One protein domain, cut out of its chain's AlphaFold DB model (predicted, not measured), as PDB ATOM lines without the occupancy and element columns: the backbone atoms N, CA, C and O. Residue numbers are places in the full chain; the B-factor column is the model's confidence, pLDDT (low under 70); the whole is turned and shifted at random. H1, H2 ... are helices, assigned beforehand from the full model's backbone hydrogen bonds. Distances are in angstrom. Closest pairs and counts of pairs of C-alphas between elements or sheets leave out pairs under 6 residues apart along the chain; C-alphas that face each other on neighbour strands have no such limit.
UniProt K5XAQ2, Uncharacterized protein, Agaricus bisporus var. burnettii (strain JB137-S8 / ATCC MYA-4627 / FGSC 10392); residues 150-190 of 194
ATOM      1  N   ASP A 150      -3.602  35.449  -9.397       86.44
ATOM      2  CA  ASP A 150      -3.138  36.838  -9.264       86.44
ATOM      3  C   ASP A 150      -4.301  37.845  -9.203       86.44
ATOM      4  O   ASP A 150      -4.216  38.907  -8.564       86.44
ATOM      5  N   VAL A 151      -5.422  37.515  -9.850       84.94
ATOM      6  CA  VAL A 151      -6.651  38.319  -9.839       84.94
ATOM      7  C   VAL A 151      -7.442  38.092  -8.550       84.94
ATOM      8  O   VAL A 151      -8.067  39.035  -8.045       84.94
ATOM      9  N   LEU A 152      -7.404  36.878  -7.994       81.19
ATOM     10  CA  LEU A 152      -8.050  36.539  -6.724       81.19
ATOM     11  C   LEU A 152      -7.403  37.253  -5.536       81.19
ATOM     12  O   LEU A 152      -8.126  37.768  -4.686       81.19
ATOM     13  N   HIS A 153      -6.073  37.375  -5.492       84.81
ATOM     14  CA  HIS A 153      -5.371  38.000  -4.361       84.81
ATOM     15  C   HIS A 153      -5.790  39.450  -4.080       84.81
ATOM     16  O   HIS A 153      -5.742  39.907  -2.936       84.81
ATOM     17  N   LYS A 154      -6.219  40.185  -5.110       90.31
ATOM     18  CA  LYS A 154      -6.648  41.589  -4.985       90.31
ATOM     19  C   LYS A 154      -8.104  41.733  -4.537       90.31
ATOM     20  O   LYS A 154      -8.519  42.835  -4.181       90.31
ATOM     21  N   LYS A 155      -8.892  40.656  -4.575       85.31
ATOM     22  CA  LYS A 155     -10.330  40.667  -4.291       85.31
ATOM     23  C   LYS A 155     -10.592  39.986  -2.950       85.31
ATOM     24  O   LYS A 155     -10.291  38.817  -2.760       85.31
ATOM     25  N   SER A 156     -11.205  40.709  -2.020       87.50
ATOM     26  CA  SER A 156     -11.664  40.157  -0.740       87.50
ATOM     27  C   SER A 156     -13.170  40.333  -0.605       87.50
ATOM     28  O   SER A 156     -13.684  41.410  -0.907       87.50
ATOM     29  N   CYS A 157     -13.875  39.323  -0.099       85.94
ATOM     30  CA  CYS A 157     -15.291  39.420   0.241       85.94
ATOM     31  C   CYS A 157     -15.517  39.132   1.731       85.94
ATOM     32  O   CYS A 157     -14.797  38.354   2.360       85.94
ATOM     33  N   VAL A 158     -16.520  39.792   2.312       88.44
ATOM     34  CA  VAL A 158     -16.973  39.507   3.676       88.44
ATOM     35  C   VAL A 158     -18.066  38.460   3.578       88.44
ATOM     36  O   VAL A 158     -19.120  38.712   3.000       88.44
ATOM     37  N   ILE A 159     -17.815  37.283   4.143       85.19
ATOM     38  CA  ILE A 159     -18.772  36.179   4.142       85.19
ATOM     39  C   ILE A 159     -19.256  35.948   5.569       85.19
ATOM     40  O   ILE A 159     -18.484  36.023   6.531       85.19
ATOM     41  N   ASN A 160     -20.540  35.621   5.709       88.75
ATOM     42  CA  ASN A 160     -21.042  35.067   6.954       88.75
ATOM     43  C   ASN A 160     -20.392  33.692   7.185       88.75
ATOM     44  O   ASN A 160     -20.633  32.746   6.438       88.75
ATOM     45  N   ARG A 161     -19.564  33.571   8.226       88.62
ATOM     46  CA  ARG A 161     -18.862  32.315   8.527       88.62
ATOM     47  C   ARG A 161     -19.823  31.189   8.901       88.62
ATOM     48  O   ARG A 161     -19.498  30.033   8.670       88.62
ATOM     49  N   ALA A 162     -21.001  31.510   9.433       87.50
ATOM     50  CA  ALA A 162     -21.968  30.531   9.922       87.50
ATOM     51  C   ALA A 162     -22.407  29.507   8.845       87.50
ATOM     52  O   ALA A 162     -22.201  28.312   9.059       87.50
ATOM     53  N   PRO A 163     -22.927  29.922   7.671       88.62
ATOM     54  CA  PRO A 163     -23.247  28.994   6.581       88.62
ATOM     55  C   PRO A 163     -22.041  28.204   6.057       88.62
ATOM     56  O   PRO A 163     -22.170  27.018   5.766       88.62
ATOM     57  N   VAL A 164     -20.866  28.839   5.977       89.12
ATOM     58  CA  VAL A 164     -19.630  28.191   5.504       89.12
ATOM     59  C   VAL A 164     -19.205  27.074   6.458       89.12
ATOM     60  O   VAL A 164     -18.931  25.957   6.029       89.12
ATOM     61  N   MET A 165     -19.212  27.353   7.761       88.12
ATOM     62  CA  MET A 165     -18.883  26.379   8.802       88.12
ATOM     63  C   MET A 165     -19.900  25.238   8.853       88.12
ATOM     64  O   MET A 165     -19.507  24.087   9.018       88.12
ATOM     65  N   MET A 166     -21.192  25.534   8.674       90.12
ATOM     66  CA  MET A 166     -22.244  24.517   8.611       90.12
ATOM     67  C   MET A 166     -22.052  23.579   7.413       90.12
ATOM     68  O   MET A 166     -22.101  22.361   7.584       90.12
ATOM     69  N   ALA A 167     -21.812  24.133   6.221       89.94
ATOM     70  CA  ALA A 167     -21.569  23.345   5.014       89.94
ATOM     71  C   ALA A 167     -20.316  22.471   5.164       89.94
ATOM     72  O   ALA A 167     -20.345  21.282   4.856       89.94
ATOM     73  N   TRP A 168     -19.237  23.032   5.716       91.88
ATOM     74  CA  TRP A 168     -18.004  22.291   5.967       91.88
ATOM     75  C   TRP A 168     -18.199  21.152   6.977       91.88
ATOM     76  O   TRP A 168     -17.826  20.014   6.699       91.88
ATOM     77  N   ALA A 169     -18.840  21.423   8.119       90.25
ATOM     78  CA  ALA A 169     -19.109  20.415   9.145       90.25
ATOM     79  C   ALA A 169     -19.991  19.271   8.623       90.25
ATOM     80  O   ALA A 169     -19.752  18.112   8.963       90.25
ATOM     81  N   MET A 170     -20.969  19.577   7.765       91.62
ATOM     82  CA  MET A 170     -21.798  18.568   7.106       91.62
ATOM     83  C   MET A 170     -20.960  17.656   6.203       91.62
ATOM     84  O   MET A 170     -21.046  16.439   6.334       91.62
ATOM     85  N   VAL A 171     -20.116  18.226   5.334       92.38
ATOM     86  CA  VAL A 171     -19.258  17.444   4.426       92.38
ATOM     87  C   VAL A 171     -18.284  16.568   5.213       92.38
ATOM     88  O   VAL A 171     -18.101  15.398   4.884       92.38
ATOM     89  N   VAL A 172     -17.678  17.099   6.275       93.69
ATOM     90  CA  VAL A 172     -16.774  16.325   7.138       93.69
ATOM     91  C   VAL A 172     -17.520  15.185   7.835       93.69
ATOM     92  O   VAL A 172     -17.023  14.061   7.845       93.69
ATOM     93  N   ALA A 173     -18.718  15.428   8.369       91.75
ATOM     94  CA  ALA A 173     -19.524  14.388   9.005       91.75
ATOM     95  C   ALA A 173     -19.951  13.296   8.007       91.75
ATOM     96  O   ALA A 173     -19.839  12.110   8.312       91.75
ATOM     97  N   GLU A 174     -20.346  13.656   6.787       92.06
ATOM     98  CA  GLU A 174     -20.636  12.669   5.737       92.06
ATOM     99  C   GLU A 174     -19.400  11.819   5.397       92.06
ATOM    100  O   GLU A 174     -19.506  10.603   5.241       92.06
ATOM    101  N   ARG A 175     -18.199  12.416   5.364       92.69
ATOM    102  CA  ARG A 175     -16.939  11.674   5.154       92.69
ATOM    103  C   ARG A 175     -16.570  10.750   6.311       92.69
ATOM    104  O   ARG A 175     -15.865   9.771   6.086       92.69
ATOM    105  N   LEU A 176     -17.051  11.034   7.517       92.69
ATOM    106  CA  LEU A 176     -16.910  10.169   8.690       92.69
ATOM    107  C   LEU A 176     -17.968   9.051   8.741       92.69
ATOM    108  O   LEU A 176     -17.942   8.236   9.659       92.69
ATOM    109  N   GLY A 177     -18.873   8.990   7.757       93.25
ATOM    110  CA  GLY A 177     -19.894   7.949   7.641       93.25
ATOM    111  C   GLY A 177     -21.220   8.276   8.328       93.25
ATOM    112  O   GLY A 177     -22.067   7.393   8.439       93.25
ATOM    113  N   PHE A 178     -21.428   9.519   8.778       91.81
ATOM    114  CA  PHE A 178     -22.732   9.943   9.290       91.81
ATOM    115  C   PHE A 178     -23.747  10.071   8.154       91.81
ATOM    116  O   PHE A 178     -23.435  10.553   7.062       91.81
ATOM    117  N   ASN A 179     -24.996   9.700   8.433       91.81
ATOM    118  CA  ASN A 179     -26.084   9.907   7.484       91.81
ATOM    119  C   ASN A 179     -26.371  11.407   7.319       91.81
ATOM    120  O   ASN A 179     -26.276  12.185   8.268       91.81
ATOM    121  N   ARG A 180     -26.818  11.818   6.128       87.75
ATOM    122  CA  ARG A 180     -27.171  13.213   5.802       87.75
ATOM    123  C   ARG A 180     -28.007  13.952   6.873       87.75
ATOM    124  O   ARG A 180     -27.660  15.090   7.192       87.75
ATOM    125  N   PRO A 181     -29.077  13.370   7.463       89.31
ATOM    126  CA  PRO A 181     -29.822  14.029   8.543       89.31
ATOM    127  C   PRO A 181     -29.005  14.233   9.832       89.31
ATOM    128  O   PRO A 181     -29.151  15.267  10.484       89.31
ATOM    129  N   GLU A 182     -28.123  13.297  10.187       85.75
ATOM    130  CA  GLU A 182     -27.248  13.394  11.364       85.75
ATOM    131  C   GLU A 182     -26.146  14.432  11.135       85.75
ATOM    132  O   GLU A 182     -25.928  15.304  11.977       85.75
ATOM    133  N   ALA A 183     -25.531  14.417   9.951       89.19
ATOM    134  CA  ALA A 183     -24.549  15.407   9.518       89.19
ATOM    135  C   ALA A 183     -25.127  16.833   9.529       89.19
ATOM    136  O   ALA A 183     -24.477  17.767   9.999       89.19
ATOM    137  N   LEU A 184     -26.379  17.011   9.088       87.81
ATOM    138  CA  LEU A 184     -27.090  18.291   9.170       87.81
ATOM    139  C   LEU A 184     -27.378  18.716  10.612       87.81
ATOM    140  O   LEU A 184     -27.321  19.909  10.916       87.81
ATOM    141  N   SER A 185     -27.689  17.773  11.502       84.62
ATOM    142  CA  SER A 185     -27.874  18.065  12.927       84.62
ATOM    143  C   SER A 185     -26.568  18.548  13.563       84.62
ATOM    144  O   SER A 185     -26.560  19.550  14.283       84.62
ATOM    145  N   ILE A 186     -25.450  17.898  13.230       83.62
ATOM    146  CA  ILE A 186     -24.109  18.294  13.673       83.62
ATOM    147  C   ILE A 186     -23.742  19.663  13.098       83.62
ATOM    148  O   ILE A 186     -23.318  20.531  13.852       83.62
ATOM    149  N   GLY A 187     -23.969  19.903  11.805       81.38
ATOM    150  CA  GLY A 187     -23.643  21.165  11.135       81.38
ATOM    151  C   GLY A 187     -24.475  22.370  11.587       81.38
ATOM    152  O   GLY A 187     -24.006  23.497  11.472       81.38
ATOM    153  N   LYS A 188     -25.679  22.165  12.138       78.75
ATOM    154  CA  LYS A 188     -26.515  23.240  12.717       78.75
ATOM    155  C   LYS A 188     -26.089  23.644  14.134       78.75
ATOM    156  O   LYS A 188     -26.367  24.762  14.559       78.75
ATOM    157  N   SER A 189     -25.412  22.758  14.863       68.94
ATOM    158  CA  SER A 189     -24.951  23.001  16.238       68.94
ATOM    159  C   SER A 189     -23.851  24.074  16.441       68.94
ATOM    160  O   SER A 189     -23.878  24.718  17.491       68.94
ATOM    161  N   PRO A 190     -22.924  24.373  15.501       62.34
ATOM    162  CA  PRO A 190     -21.848  25.346  15.717       62.34
ATOM    163  C   PRO A 190     -22.344  26.800  15.743       62.34
ATOM    164  O   PRO A 190     -21.608  27.699  16.141       62.34
TER     165      PRO A 190
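This is residues 150 to 190 of the 194 residues of an uncharacterized protein of Agaricus bisporus var. burnettii (strain JB137-S8 / ATCC MYA-4627 / FGSC 10392) (UniProt K5XAQ2). An extended arm, residues 150 to 160, leads into a helical hairpin in which H2 folds back beside H1. The arm sticks out from the two helices and makes much of the length. The printed part has 41 residues with two named helices, H1 then H2, and no named strand; its class is all helix. It is only just extended, close to loose, with a radius of gyration of the C-alphas of 13.7 A and spans of 39 by 18 by 10 A.

Residues 150 to 161 stand free, of which 161 belongs to H1, residues 161 to 175. A tight link of 4 residues joins H1 to H2, residues 180 to 190, and the two form a helical hairpin. They touch, with the C-alphas of Met 166 and Gly 187 closest at 4.4 A. They run opposite ways at a steep tilt of 38 degrees, only just past shallow. In H1 every O i to N i+4 pair is within hydrogen-bond range; in H2, 6 of 7 are.

H1 measures 21.0 A from C-alpha 161 at (-18.862, 32.315, 8.527) to C-alpha 175. H2 measures 16.5 A and ends at C-alpha 190, (-21.848, 25.346, 15.717).

The C-alphas of Asp 150 and Glu 182, the two farthest apart, are 39.5 A apart. The printed part has no cut. Its mean pLDDT is 87.2, and residues 189 to 190 are under 70.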